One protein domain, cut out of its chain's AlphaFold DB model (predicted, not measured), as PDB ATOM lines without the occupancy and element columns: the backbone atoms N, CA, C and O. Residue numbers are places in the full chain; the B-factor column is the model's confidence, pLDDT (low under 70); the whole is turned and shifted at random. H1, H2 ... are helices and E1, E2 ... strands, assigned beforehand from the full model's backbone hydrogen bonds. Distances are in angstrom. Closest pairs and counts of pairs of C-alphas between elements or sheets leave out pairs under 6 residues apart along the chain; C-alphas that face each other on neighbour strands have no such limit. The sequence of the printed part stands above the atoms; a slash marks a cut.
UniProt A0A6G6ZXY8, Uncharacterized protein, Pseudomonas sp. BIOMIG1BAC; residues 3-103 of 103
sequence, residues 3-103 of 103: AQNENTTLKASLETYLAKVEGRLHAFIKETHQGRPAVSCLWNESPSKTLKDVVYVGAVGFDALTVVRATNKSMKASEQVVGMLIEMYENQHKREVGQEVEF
ATOM      1  N   ALA A   3      43.451 -10.440 -33.417       57.75
ATOM      2  CA  ALA A   3      42.983  -9.114 -32.980       57.75
ATOM      3  C   ALA A   3      41.458  -8.905 -33.091       57.75
ATOM      4  O   ALA A   3      40.859  -8.172 -32.307       57.75
ATOM      5  N   GLN A   4      40.813  -9.543 -34.073       58.94
ATOM      6  CA  GLN A   4      39.383  -9.350 -34.337       58.94
ATOM      7  C   GLN A   4      38.518 -10.020 -33.259       58.94
ATOM      8  O   GLN A   4      37.577  -9.406 -32.766       58.94
ATOM      9  N   ASN A   5      38.902 -11.227 -32.826       62.31
ATOM     10  CA  ASN A   5      38.240 -11.930 -31.728       62.31
ATOM     11  C   ASN A   5      38.426 -11.198 -30.394       62.31
ATOM     12  O   ASN A   5      37.470 -11.073 -29.638       62.31
ATOM     13  N   GLU A   6      39.625 -10.670 -30.130       65.56
ATOM     14  CA  GLU A   6      39.929  -9.934 -28.898       65.56
ATOM     15  C   GLU A   6      39.076  -8.661 -28.767       65.56
ATOM     16  O   GLU A   6      38.504  -8.396 -27.711       65.56
ATOM     17  N   ASN A   7      38.885  -7.936 -29.874       68.31
ATOM     18  CA  ASN A   7      38.028  -6.751 -29.923       68.31
ATOM     19  C   ASN A   7      36.536  -7.101 -29.737       68.31
ATOM     20  O   ASN A   7      35.824  -6.431 -28.990       68.31
ATOM     21  N   THR A   8      36.060  -8.193 -30.347       73.12
ATOM     22  CA  THR A   8      34.683  -8.674 -30.133       73.12
ATOM     23  C   THR A   8      34.442  -9.093 -28.681       73.12
ATOM     24  O   THR A   8      33.407  -8.743 -28.117       73.12
ATOM     25  N   THR A   9      35.394  -9.788 -28.052       79.81
ATOM     26  CA  THR A   9      35.299 -10.186 -26.640       79.81
ATOM     27  C   THR A   9      35.317  -8.976 -25.711       79.81
ATOM     28  O   THR A   9      34.453  -8.879 -24.846       79.81
ATOM     29  N   LEU A  10      36.232  -8.026 -25.921       82.06
ATOM     30  CA  LEU A  10      36.291  -6.783 -25.153       82.06
ATOM     31  C   LEU A  10      34.961  -6.026 -25.222       82.06
ATOM     32  O   LEU A  10      34.405  -5.651 -24.191       82.06
ATOM     33  N   LYS A  11      34.430  -5.832 -26.434       81.69
ATOM     34  CA  LYS A  11      33.163  -5.129 -26.639       81.69
ATOM     35  C   LYS A  11      32.007  -5.828 -25.916       81.69
ATOM     36  O   LYS A  11      31.268  -5.166 -25.196       81.69
ATOM     37  N   ALA A  12      31.895  -7.151 -26.039       82.38
ATOM     38  CA  ALA A  12      30.851  -7.925 -25.366       82.38
ATOM     39  C   ALA A  12      30.968  -7.867 -23.831       82.38
ATOM     40  O   ALA A  12      29.957  -7.721 -23.141       82.38
ATOM     41  N   SER A  13      32.190  -7.942 -23.287       81.94
ATOM     42  CA  SER A  13      32.448  -7.805 -21.849       81.94
ATOM     43  C   SER A  13      32.036  -6.429 -21.328       81.94
ATOM     44  O   SER A  13      31.363  -6.340 -20.301       81.94
ATOM     45  N   LEU A  14      32.388  -5.362 -22.051       82.94
ATOM     46  CA  LEU A  14      32.008  -3.996 -21.696       82.94
ATOM     47  C   LEU A  14      30.491  -3.792 -21.765       82.94
ATOM     48  O   LEU A  14      29.920  -3.266 -20.818       82.94
ATOM     49  N   GLU A  15      29.825  -4.238 -22.833       83.00
ATOM     50  CA  GLU A  15      28.365  -4.123 -22.992       83.00
ATOM     51  C   GLU A  15      27.601  -4.894 -21.908       83.00
ATOM     52  O   GLU A  15      26.694  -4.348 -21.278       83.00
ATOM     53  N   THR A  16      28.006  -6.137 -21.631       81.25
ATOM     54  CA  THR A  16      27.405  -6.962 -20.567       81.25
ATOM     55  C   THR A  16      27.550  -6.288 -19.208       81.25
ATOM     56  O   THR A  16      26.619  -6.275 -18.400       81.25
ATOM     57  N   TYR A  17      28.721  -5.708 -18.949       79.38
ATOM     58  CA  TYR A  17      28.965  -5.013 -17.700       79.38
ATOM     59  C   TYR A  17      28.162  -3.716 -17.600       79.38
ATOM     60  O   TYR A  17      27.519  -3.479 -16.583       79.38
ATOM     61  N   LEU A  18      28.136  -2.910 -18.663       81.00
ATOM     62  CA  LEU A  18      27.351  -1.679 -18.731       81.00
ATOM     63  C   LEU A  18      25.873  -1.929 -18.419       81.00
ATOM     64  O   LEU A  18      25.287  -1.161 -17.662       81.00
ATOM     65  N   ALA A  19      25.305  -3.032 -18.914       81.06
ATOM     66  CA  ALA A  19      23.942  -3.441 -18.580       81.06
ATOM     67  C   ALA A  19      23.769  -3.799 -17.089       81.06
ATOM     68  O   ALA A  19      22.749  -3.473 -16.487       81.06
ATOM     69  N   LYS A  20      24.768  -4.432 -16.454       78.44
ATOM     70  CA  LYS A  20      24.740  -4.769 -15.013       78.44
ATOM     71  C   LYS A  20      24.719  -3.520 -14.125       78.44
ATOM     72  O   LYS A  20      24.100  -3.539 -13.062       78.44
ATOM     73  N   VAL A  21      25.423  -2.462 -14.526       76.81
ATOM     74  CA  VAL A  21      25.614  -1.241 -13.722       76.81
ATOM     75  C   VAL A  21      24.941  -0.012 -14.328       76.81
ATOM     76  O   VAL A  21      25.362   1.122 -14.081       76.81
ATOM     77  N   GLU A  22      23.895  -0.223 -15.126       77.50
ATOM     78  CA  GLU A  22      23.177   0.846 -15.813       77.50
ATOM     79  C   GLU A  22      22.709   1.924 -14.816       77.50
ATOM     80  O   GLU A  22      22.098   1.641 -13.782       77.50
ATOM     81  N   GLY A  23      23.078   3.179 -15.090       74.81
ATOM     82  CA  GLY A  23      22.795   4.325 -14.219       74.81
ATOM     83  C   GLY A  23      23.653   4.436 -12.950       74.81
ATOM     84  O   GLY A  23      23.445   5.363 -12.171       74.81
ATOM     85  N   ARG A  24      24.610   3.523 -12.726       80.69
ATOM     86  CA  ARG A  24      25.492   3.486 -11.537       80.69
ATOM     87  C   ARG A  24      26.983   3.440 -11.861       80.69
ATOM     88  O   ARG A  24      27.811   3.612 -10.964       80.69
ATOM     89  N   LEU A  25      27.332   3.179 -13.119       81.50
ATOM     90  CA  LEU A  25      28.707   3.266 -13.587       81.50
ATOM     91  C   LEU A  25      29.196   4.710 -13.521       81.50
ATOM     92  O   LEU A  25      28.537   5.614 -14.034       81.50
ATOM     93  N   HIS A  26      30.377   4.902 -12.944       82.38
ATOM     94  CA  HIS A  26      30.995   6.216 -12.874       82.38
ATOM     95  C   HIS A  26      32.203   6.348 -13.793       82.38
ATOM     96  O   HIS A  26      32.325   7.371 -14.455       82.38
ATOM     97  N   ALA A  27      33.081   5.345 -13.845       88.31
ATOM     98  CA  ALA A  27      34.300   5.423 -14.642       88.31
ATOM     99  C   ALA A  27      34.843   4.043 -15.017       88.31
ATOM    100  O   ALA A  27      34.688   3.082 -14.261       88.31
ATOM    101  N   PHE A  28      35.540   3.975 -16.148       90.69
ATOM    102  CA  PHE A  28      36.532   2.939 -16.410       90.69
ATOM    103  C   PHE A  28      37.914   3.454 -16.020       90.69
ATOM    104  O   PHE A  28      38.186   4.648 -16.114       90.69
ATOM    105  N   ILE A  29      38.783   2.549 -15.602       92.50
ATOM    106  CA  ILE A  29      40.183   2.808 -15.287       92.50
ATOM    107  C   ILE A  29      41.032   1.700 -15.896       92.50
ATOM    108  O   ILE A  29      40.591   0.553 -16.030       92.50
ATOM    109  N   LYS A  30      42.259   2.039 -16.261       93.25
ATOM    110  CA  LYS A  30      43.287   1.065 -16.611       93.25
ATOM    111  C   LYS A  30      44.001   0.695 -15.323       93.25
ATOM    112  O   LYS A  30      44.331   1.579 -14.548       93.25
ATOM    113  N   GLU A  31      44.239  -0.588 -15.098       92.62
ATOM    114  CA  GLU A  31      45.086  -1.078 -14.008       92.62
ATOM    115  C   GLU A  31      45.905  -2.280 -14.482       92.62
ATOM    116  O   GLU A  31      45.624  -2.875 -15.524       92.62
ATOM    117  N   THR A  32      46.897  -2.669 -13.696       91.06
ATOM    118  CA  THR A  32      47.640  -3.911 -13.883       91.06
ATOM    119  C   THR A  32      47.048  -4.989 -12.974       91.06
ATOM    120  O   THR A  32      47.094  -4.897 -11.747       91.06
ATOM    121  N   HIS A  33      46.479  -6.032 -13.583       86.75
ATOM    122  CA  HIS A  33      45.895  -7.183 -12.898       86.75
ATOM    123  C   HIS A  33      46.731  -8.434 -13.177       86.75
ATOM    124  O   HIS A  33      46.827  -8.886 -14.317       86.75
ATOM    125  N   GLN A  34      47.351  -9.002 -12.137       86.31
ATOM    126  CA  GLN A  34      48.211 -10.194 -12.244       86.31
ATOM    127  C   GLN A  34      49.337 -10.040 -13.295       86.31
ATOM    128  O   GLN A  34      49.643 -10.968 -14.042       86.31
ATOM    129  N   GLY A  35      49.935  -8.845 -13.377       85.88
ATOM    130  CA  GLY A  35      51.011  -8.532 -14.327       85.88
ATOM    131  C   GLY A  35      50.551  -8.302 -15.771       85.88
ATOM    132  O   GLY A  35      51.379  -8.306 -16.680       85.88
ATOM    133  N   ARG A  36      49.244  -8.129 -16.005       89.69
ATOM    134  CA  ARG A  36      48.671  -7.845 -17.325       89.69
ATOM    135  C   ARG A  36      47.843  -6.563 -17.310       89.69
ATOM    136  O   ARG A  36      47.194  -6.289 -16.300       89.69
ATOM    137  N   PRO A  37      47.817  -5.806 -18.419       90.88
ATOM    138  CA  PRO A  37      46.951  -4.643 -18.537       90.88
ATOM    139  C   PRO A  37      45.483  -5.077 -18.478       90.88
ATOM    140  O   PRO A  37      45.061  -6.014 -19.159       90.88
ATOM    141  N   ALA A  38      44.701  -4.384 -17.665       92.06
ATOM    142  CA  ALA A  38      43.296  -4.660 -17.453       92.06
ATOM    143  C   ALA A  38      42.475  -3.375 -17.529       92.06
ATOM    144  O   ALA A  38      42.943  -2.283 -17.201       92.06
ATOM    145  N   VAL A  39      41.231  -3.534 -17.967       92.00
ATOM    146  CA  VAL A  39      40.201  -2.509 -17.876       92.00
ATOM    147  C   VAL A  39      39.334  -2.873 -16.688       92.00
ATOM    148  O   VAL A  39      38.708  -3.937 -16.666       92.00
ATOM    149  N   SER A  40      39.305  -1.977 -15.717       91.75
ATOM    150  CA  SER A  40      38.475  -2.069 -14.527       91.75
ATOM    151  C   SER A  40      37.475  -0.928 -14.512       91.75
ATOM    152  O   SER A  40      37.594   0.050 -15.247       91.75
ATOM    153  N   CYS A  41      36.442  -1.069 -13.707       90.12
ATOM    154  CA  CYS A  41      35.373  -0.090 -13.610       90.12
ATOM    155  C   CYS A  41      35.098   0.243 -12.153       90.12
ATOM    156  O   CYS A  41      35.187  -0.612 -11.273       90.12
ATOM    157  N   LEU A  42      34.729   1.496 -11.920       89.25
ATOM    158  CA  LEU A  42      34.305   2.016 -10.633       89.25
ATOM    159  C   LEU A  42      32.830   2.390 -10.718       89.25
ATOM    160  O   LEU A  42      32.393   3.109 -11.624       89.25
ATOM    161  N   TRP A  43      32.056   1.882  -9.769       88.94
ATOM    162  CA  TRP A  43      30.615   2.085  -9.707       88.94
ATOM    163  C   TRP A  43      30.144   2.123  -8.258       88.94
ATOM    164  O   TRP A  43      30.786   1.569  -7.367       88.94
ATOM    165  N   ASN A  44      29.010   2.774  -8.022       85.31
ATOM    166  CA  ASN A  44      28.427   2.859  -6.690       85.31
ATOM    167  C   ASN A  44      27.201   1.951  -6.604       85.31
ATOM    168  O   ASN A  44      26.227   2.127  -7.334       85.31
ATOM    169  N   GLU A  45      27.223   0.981  -5.689       81.88
ATOM    170  CA  GLU A  45      26.010   0.231  -5.341       81.88
ATOM    171  C   GLU A  45      25.054   1.113  -4.527       81.88
ATOM    172  O   GLU A  45      23.837   1.048  -4.701       81.88
ATOM    173  N   SER A  46      25.621   1.974  -3.679       80.06
ATOM    174  CA  SER A  46      24.941   3.020  -2.915       80.06
ATOM    175  C   SER A  46      25.883   4.228  -2.740       80.06
ATOM    176  O   SER A  46      27.083   4.090  -2.987       80.06
ATOM    177  N   PRO A  47      25.402   5.401  -2.276       74.56
ATOM    178  CA  PRO A  47      26.253   6.584  -2.078       74.56
ATOM    179  C   PRO A  47      27.451   6.373  -1.139       74.56
ATOM    180  O   PRO A  47      28.409   7.135  -1.186       74.56
ATOM    181  N   SER A  48      27.394   5.356  -0.277       78.50
ATOM    182  CA  SER A  48      28.448   4.998   0.678       78.50
ATOM    183  C   SER A  48      29.172   3.696   0.326       78.50
ATOM    184  O   SER A  48      29.992   3.221   1.115       78.50
ATOM    185  N   LYS A  49      28.855   3.081  -0.821       85.56
ATOM    186  CA  LYS A  49      29.431   1.802  -1.235       85.56
ATOM    187  C   LYS A  49      29.919   1.851  -2.673       85.56
ATOM    188  O   LYS A  49      29.172   1.553  -3.608       85.56
ATOM    189  N   THR A  50      31.202   2.169  -2.803       87.88
ATOM    190  CA  THR A  50      31.944   2.132  -4.059       87.88
ATOM    191  C   THR A  50      32.524   0.741  -4.264       87.88
ATOM    192  O   THR A  50      33.100   0.127  -3.363       87.88
ATOM    193  N   LEU A  51      32.345   0.218  -5.466       89.50
ATOM    194  CA  LEU A  51      32.809  -1.092  -5.881       89.50
ATOM    195  C   LEU A  51      33.683  -0.967  -7.123       89.50
ATOM    196  O   LEU A  51      33.586  -0.012  -7.896       89.50
ATOM    197  N   LYS A  52      34.539  -1.974  -7.279       90.56
ATOM    198  CA  LYS A  52      35.444  -2.129  -8.405       90.56
ATOM    199  C   LYS A  52      35.315  -3.541  -8.938       90.56
ATOM    200  O   LYS A  52      35.466  -4.484  -8.160       90.56
ATOM    201  N   ASP A  53      35.117  -3.668 -10.240       90.81
ATOM    202  CA  ASP A  53      35.150  -4.946 -10.944       90.81
ATOM    203  C   ASP A  53      36.181  -4.888 -12.077       90.81
ATOM    204  O   ASP A  53      36.341  -3.868 -12.748       90.81
ATOM    205  N   VAL A  54      36.899  -5.993 -12.281       90.69
ATOM    206  CA  VAL A  54      37.794  -6.157 -13.434       90.69
ATOM    207  C   VAL A  54      36.954  -6.670 -14.590       90.69
ATOM    208  O   VAL A  54      36.418  -7.775 -14.525       90.69
ATOM    209  N   VAL A  55      36.806  -5.858 -15.632       89.88
ATOM    210  CA  VAL A  55      35.881  -6.143 -16.741       89.88
ATOM    211  C   VAL A  55      36.565  -6.919 -17.854       89.88
ATOM    212  O   VAL A  55      35.938  -7.725 -18.541       89.88
ATOM    213  N   TYR A  56      37.859  -6.667 -18.036       89.75
ATOM    214  CA  TYR A  56      38.651  -7.301 -19.071       89.75
ATOM    215  C   TYR A  56      40.127  -7.331 -18.680       89.75
ATOM    216  O   TYR A  56      40.673  -6.320 -18.246       89.75
ATOM    217  N   VAL A  57      40.779  -8.478 -18.872       91.38
ATOM    218  CA  VAL A  57      42.232  -8.631 -18.717       91.38
ATOM    219  C   VAL A  57      42.809  -8.912 -20.096       91.38
ATOM    220  O   VAL A  57      42.528  -9.958 -20.682       91.38
ATOM    221  N   GLY A  58      43.591  -7.970 -20.616       87.88
ATOM    222  CA  GLY A  58      44.195  -8.066 -21.939       87.88
ATOM    223  C   GLY A  58      45.466  -8.909 -21.962       87.88
ATOM    224  O   GLY A  58      46.054  -9.250 -20.929       87.88
ATOM    225  N   ALA A  59      45.914  -9.248 -23.170       87.88
ATOM    226  CA  ALA A  59      47.236  -9.824 -23.376       87.88
ATOM    227  C   ALA A  59      48.358  -8.814 -23.049       87.88
ATOM    228  O   ALA A  59      48.143  -7.606 -22.941       87.88
ATOM    229  N   VAL A  60      49.592  -9.304 -22.905       83.31
ATOM    230  CA  VAL A  60      50.768  -8.434 -22.741       83.31
ATOM    231  C   VAL A  60      50.908  -7.542 -23.979       83.31
ATOM    232  O   VAL A  60      50.924  -8.046 -25.100       83.31
ATOM    233  N   GLY A  61      51.001  -6.225 -23.773       81.94
ATOM    234  CA  GLY A  61      51.034  -5.227 -24.850       81.94
ATOM    235  C   GLY A  61      49.661  -4.706 -25.293       81.94
ATOM    236  O   GLY A  61      49.602  -3.871 -26.191       81.94
ATOM    237  N   PHE A  62      48.565  -5.156 -24.672       88.31
ATOM    238  CA  PHE A  62      47.237  -4.587 -24.898       88.31
ATOM    239  C   PHE A  62      47.151  -3.151 -24.359       88.31
ATOM    240  O   PHE A  62      47.441  -2.889 -23.189       88.31
ATOM    241  N   ASP A  63      46.706  -2.228 -25.210       88.38
ATOM    242  CA  ASP A  63      46.543  -0.816 -24.866       88.38
ATOM    243  C   ASP A  63      45.207  -0.568 -24.145       88.38
ATOM    244  O   ASP A  63      44.229  -0.064 -24.707       88.38
ATOM    245  N   ALA A  64      45.168  -0.952 -22.869       88.38
ATOM    246  CA  ALA A  64      44.012  -0.734 -22.004       88.38
ATOM    247  C   ALA A  64      43.701   0.760 -21.804       88.38
ATOM    248  O   ALA A  64      42.530   1.120 -21.670       88.38
ATOM    249  N   LEU A  65      44.712   1.636 -21.832       88.62
ATOM    250  CA  LEU A  65      44.534   3.072 -21.609       88.62
ATOM    251  C   LEU A  65      43.728   3.719 -22.740       88.62
ATOM    252  O   LEU A  65      42.810   4.498 -22.481       88.62
ATOM    253  N   THR A  66      44.011   3.365 -23.994       88.12
ATOM    254  CA  THR A  66      43.228   3.858 -25.136       88.12
ATOM    255  C   THR A  66      41.758   3.435 -25.044       88.12
ATOM    256  O   THR A  66      40.865   4.238 -25.325       88.12
ATOM    257  N   VAL A  67      41.482   2.205 -24.598       87.56
ATOM    258  CA  VAL A  67      40.107   1.711 -24.402       87.56
ATOM    259  C   VAL A  67      39.400   2.466 -23.278       87.56
ATOM    260  O   VAL A  67      38.262   2.907 -23.448       87.56
ATOM    261  N   VAL A  68      40.073   2.658 -22.145       88.94
ATOM    262  CA  VAL A  68      39.553   3.410 -20.996       88.94
ATOM    263  C   VAL A  68      39.201   4.838 -21.404       88.94
ATOM    264  O   VAL A  68      38.067   5.267 -21.220       88.94
ATOM    265  N   ARG A  69      40.094   5.538 -22.105       88.06
ATOM    266  CA  ARG A  69      39.820   6.891 -22.612       88.06
ATOM    267  C   ARG A  69      38.656   6.934 -23.601       88.06
ATOM    268  O   ARG A  69      37.824   7.838 -23.538       88.06
ATOM    269  N   ALA A  70      38.570   5.962 -24.510       86.06
ATOM    270  CA  ALA A  70      37.480   5.891 -25.482       86.06
ATOM    271  C   ALA A  70      36.117   5.637 -24.815       86.06
ATOM    272  O   ALA A  70      35.128   6.269 -25.182       86.06
ATOM    273  N   THR A  71      36.074   4.746 -23.823       83.00
ATOM    274  CA  THR A  71      34.855   4.405 -23.071       83.00
ATOM    275  C   THR A  71      34.445   5.510 -22.100       83.00
ATOM    276  O   THR A  71      33.260   5.804 -21.980       83.00
ATOM    277  N   ASN A  72      35.401   6.194 -21.473       85.69
ATOM    278  CA  ASN A  72      35.133   7.348 -20.620       85.69
ATOM    279  C   ASN A  72      34.686   8.578 -21.413       85.69
ATOM    280  O   ASN A  72      33.980   9.404 -20.858       85.69
ATOM    281  N   LYS A  73      35.014   8.710 -22.706       81.25
ATOM    282  CA  LYS A  73      34.600   9.868 -23.522       81.25
ATOM    283  C   LYS A  73      33.079  10.042 -23.616       81.25
ATOM    284  O   LYS A  73      32.598  11.167 -23.739       81.25
ATOM    285  N   SER A  74      32.319   8.947 -23.596       70.94
ATOM    286  CA  SER A  74      30.850   8.990 -23.568       70.94
ATOM    287  C   SER A  74      30.290   9.214 -22.160       70.94
ATOM    288  O   SER A  74      29.111   9.540 -22.015       70.94
ATOM    289  N   MET A  75      31.124   9.081 -21.128       71.31
ATOM    290  CA  MET A  75      30.770   9.295 -19.733       71.31
ATOM    291  C   MET A  75      31.208  10.699 -19.302       71.31
ATOM    292  O   MET A  75      32.266  11.193 -19.669       71.31
ATOM    293  N   LYS A  76      30.408  11.392 -18.490       65.81
ATOM    294  CA  LYS A  76      30.795  12.709 -17.943       65.81
ATOM    295  C   LYS A  76      31.750  12.575 -16.746       65.81
ATOM    296  O   LYS A  76      31.644  13.329 -15.783       65.81
ATOM    297  N   ALA A  77      32.628  11.576 -16.773       71.50
ATOM    298  CA  ALA A  77      33.575  11.302 -15.707       71.50
ATOM    299  C   ALA A  77      34.751  12.278 -15.817       71.50
ATOM    300  O   ALA A  77      35.399  12.356 -16.860       71.50
ATOM    301  N   SER A  78      35.009  13.050 -14.762       79.88
ATOM    302  CA  SER A  78      36.213  13.875 -14.662       79.88
ATOM    303  C   SER A  78      37.282  13.142 -13.861       79.88
ATOM    304  O   SER A  78      36.966  12.342 -12.981       79.88
ATOM    305  N   GLU A  79      38.547  13.467 -14.118       82.88
ATOM    306  CA  GLU A  79      39.693  12.925 -13.378       82.88
ATOM    307  C   GLU A  79      39.545  13.134 -11.861       82.88
ATOM    308  O   GLU A  79      39.812  12.231 -11.076       82.88
ATOM    309  N   GLN A  80      38.993  14.280 -11.443       83.81
ATOM    310  CA  GLN A  80      38.678  14.564 -10.038       83.81
ATOM    311  C   GLN A  80      37.648  13.591  -9.447       83.81
ATOM    312  O   GLN A  80      37.828  13.103  -8.335       83.81
ATOM    313  N   VAL A  81      36.565  13.301 -10.178       83.25
ATOM    314  CA  VAL A  81      35.535  12.354  -9.722       83.25
ATOM    315  C   VAL A  81      36.116  10.946  -9.637       83.25
ATOM    316  O   VAL A  81      35.831  10.229  -8.683       83.25
ATOM    317  N   VAL A  82      36.954  10.557 -10.598       86.12
ATOM    318  CA  VAL A  82      37.612   9.246 -10.599       86.12
ATOM    319  C   VAL A  82      38.583   9.117  -9.430       86.12
ATOM    320  O   VAL A  82      38.518   8.119  -8.718       86.12
ATOM    321  N   GLY A  83      39.407  10.136  -9.173       87.50
ATOM    322  CA  GLY A  83      40.296  10.177  -8.010       87.50
ATOM    323  C   GLY A  83      39.531  10.030  -6.694       87.50
ATOM    324  O   GLY A  83      39.861   9.172  -5.881       87.50
ATOM    325  N   MET A  84      38.428  10.769  -6.528       88.19
ATOM    326  CA  MET A  84      37.568  10.646  -5.347       88.19
ATOM    327  C   MET A  84      36.982   9.231  -5.198       88.19
ATOM    328  O   MET A  84      36.919   8.703  -4.092       88.19
ATOM    329  N   LEU A  85      36.558   8.589  -6.292       87.94
ATOM    330  CA  LEU A  85      36.022   7.223  -6.254       87.94
ATOM    331  C   LEU A  85      37.090   6.185  -5.897       87.94
ATOM    332  O   LEU A  85      36.785   5.233  -5.177       87.94
ATOM    333  N   ILE A  86      38.322   6.373  -6.375       89.81
ATOM    334  CA  ILE A  86      39.468   5.549  -5.981       89.81
ATOM    335  C   ILE A  86      39.678   5.680  -4.473       89.81
ATOM    336  O   ILE A  86      39.609   4.681  -3.764       89.81
ATOM    337  N   GLU A  87      39.803   6.905  -3.961       89.81
ATOM    338  CA  GLU A  87      39.976   7.148  -2.527       89.81
ATOM    339  C   GLU A  87      38.833   6.556  -1.692       89.81
ATOM    340  O   GLU A  87      39.068   5.942  -0.649       89.81
ATOM    341  N   MET A  88      37.580   6.706  -2.135       88.81
ATOM    342  CA  MET A  88      36.418   6.123  -1.455       88.81
ATOM    343  C   MET A  88      36.507   4.597  -1.395       88.81
ATOM    344  O   MET A  88      36.285   4.012  -0.332       88.81
ATOM    345  N   TYR A  89      36.860   3.952  -2.510       90.25
ATOM    346  CA  TYR A  89      37.037   2.506  -2.565       90.25
ATOM    347  C   TYR A  89      38.143   2.041  -1.615       90.25
ATOM    348  O   TYR A  89      37.927   1.139  -0.803       90.25
ATOM    349  N   GLU A  90      39.317   2.665  -1.667       91.38
ATOM    350  CA  GLU A  90      40.461   2.252  -0.852       91.38
ATOM    351  C   GLU A  90      40.186   2.436   0.637       91.38
ATOM    352  O   GLU A  90      40.452   1.546   1.452       91.38
ATOM    353  N   ASN A  91      39.546   3.549   0.995       90.12
ATOM    354  CA  ASN A  91      39.123   3.809   2.362       90.12
ATOM    355  C   ASN A  91      38.088   2.798   2.860       90.12
ATOM    356  O   ASN A  91      38.159   2.392   4.027       90.12
ATOM    357  N   GLN A  92      37.148   2.396   2.002       89.06
ATOM    358  CA  GLN A  92      36.090   1.447   2.336       89.06
ATOM    359  C   GLN A  92      36.615   0.017   2.484       89.06
ATOM    360  O   GLN A  92      36.263  -0.672   3.440       89.06
ATOM    361  N   HIS A  93      37.438  -0.436   1.538       88.56
ATOM    362  CA  HIS A  93      37.870  -1.834   1.448       88.56
ATOM    363  C   HIS A  93      39.238  -2.087   2.091       88.56
ATOM    364  O   HIS A  93      39.660  -3.239   2.167       88.56
ATOM    365  N   LYS A  94      39.922  -1.032   2.559       88.69
ATOM    366  CA  LYS A  94      41.282  -1.080   3.129       88.69
ATOM    367  C   LYS A  94      42.287  -1.773   2.201       88.69
ATOM    368  O   LYS A  94      43.188  -2.470   2.663       88.69
ATOM    369  N   ARG A  95      42.103  -1.597   0.891       87.31
ATOM    370  CA  ARG A  95      42.939  -2.162  -0.174       87.31
ATOM    371  C   ARG A  95      42.987  -1.206  -1.353       87.31
ATOM    372  O   ARG A  95      41.980  -0.563  -1.633       87.31
ATOM    373  N   GLU A  96      44.110  -1.188  -2.052       87.44
ATOM    374  CA  GLU A  96      44.284  -0.394  -3.266       87.44
ATOM    375  C   GLU A  96      43.285  -0.811  -4.354       87.44
ATOM    376  O   GLU A  96      42.870  -1.977  -4.432       87.44
ATOM    377  N   VAL A  97      42.903   0.140  -5.209       86.44
ATOM    378  CA  VAL A  97      42.072  -0.150  -6.385       86.44
ATOM    379  C   VAL A  97      42.801  -1.121  -7.309       86.44
ATOM    380  O   VAL A  97      42.227  -2.145  -7.674       86.44
ATOM    381  N   GLY A  98      44.070  -0.863  -7.613       86.25
ATOM    382  CA  GLY A  98      44.904  -1.694  -8.474       86.25
ATOM    383  C   GLY A  98      46.311  -1.122  -8.604       86.25
ATOM    384  O   GLY A  98      46.625  -0.088  -8.022       86.25
ATOM    385  N   GLN A  99      47.163  -1.786  -9.383       86.12
ATOM    386  CA  GLN A  99      48.507  -1.285  -9.684       86.12
ATOM    387  C   GLN A  99      48.488  -0.435 -10.956       86.12
ATOM    388  O   GLN A  99      47.732  -0.739 -11.876       86.12
ATOM    389  N   GLU A 100      49.337   0.595 -11.027       87.12
ATOM    390  CA  GLU A 100      49.513   1.444 -12.223       87.12
ATOM    391  C   GLU A 100      48.185   1.988 -12.785       87.12
ATOM    392  O   GLU A 100      47.915   1.881 -13.989       87.12
ATOM    393  N   VAL A 101      47.345   2.514 -11.884       88.00
ATOM    394  CA  VAL A 101      45.997   2.992 -12.206       88.00
ATOM    395  C   VAL A 101      46.050   4.267 -13.050       88.00
ATOM    396  O   VAL A 101      46.719   5.226 -12.676       88.00
ATOM    397  N   GLU A 102      45.317   4.290 -14.166       88.75
ATOM    398  CA  GLU A 102      45.220   5.437 -15.084       88.75
ATOM    399  C   GLU A 102      43.780   5.637 -15.605       88.75
ATOM    400  O   GLU A 102      42.992   4.687 -15.654       88.75
ATOM    401  N   PHE A 103      43.447   6.869 -16.016       84.88
ATOM    402  CA  PHE A 103      42.128   7.295 -16.516       84.88
ATOM    403  C   PHE A 103      42.206   7.948 -17.912       84.88
ATOM    404  O   PHE A 103      43.195   8.663 -18.211       84.88
TER     405      PHE A 103
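AT A GLANCE: This is residues 3 to 103 of the 103 residues of an uncharacterized protein of Pseudomonas sp. BIOMIG1BAC (UniProt A0A6G6ZXY8). A strongly twisted wall of four antiparallel strands, in the order E3, E2, E1, E4, has helices over both faces: H1 and H2 run along the strands on one face, and H3 crosses on the other, making three layers. The 101 printed residues run H1, E1, E2, E3, H2, H3, E4, with E1 to E3 a meander, each strand the antiparallel neighbour of the one before. The class is mixed, helices and strands; the whole is compact, radius of gyration of the C-alphas 12.9 A, spanning 39 by 28 by 20 A.

HOW THE PARTS SIT: Start at E2, residues 36 to 46, and E1, residues 25 to 33, a hairpin: N 38 and O 31 are 2.8 A apart. E3, residues 49 to 57, forms a hairpin with E2, with N 51 and O 43 at 2.8 A. Beside E1 find edge strand E4, residues 99 to 102, with N 30 and O 102 at 2.8 A. H2, residues 64 to 72, has height 8.3 A over the sheet; its closest C-alphas to E1 are Val 68 and Phe 28, 5.5 A. H1, residues 3 to 20, lies over E3 and E2, Ser 13 closest to Val 55 by C-alphas, 6.4 A. H3, residues 79 to 93, runs across, at 75 degrees to E1 on the local plane; C-alphas 89 and 50 are its closest to E3, 5.3 A. In H1, H2 and H3 every O i to N i+4 pair is within hydrogen-bond range.

IN THESE COORDINATES: Find C-alpha 3 at (42.983, -9.114, -32.980), where H1 begins its 26.0 A. E2 measures 29.8 A, E3 24.0 A, H3 21.0 A, and E1 20.1 A, bending by 63 degrees at residue 30. H2 measures 12.1 A; E4 measures 9.2 A, ending at C-alpha 102, (45.220, 5.437, -15.084).

THE WHOLE: The C-alphas farthest apart, Gln 4 and Ser 48, are 39.4 A apart. The printed part has no cut and no long link. Look for pLDDT under 70 at residues 3 to 7 and 76.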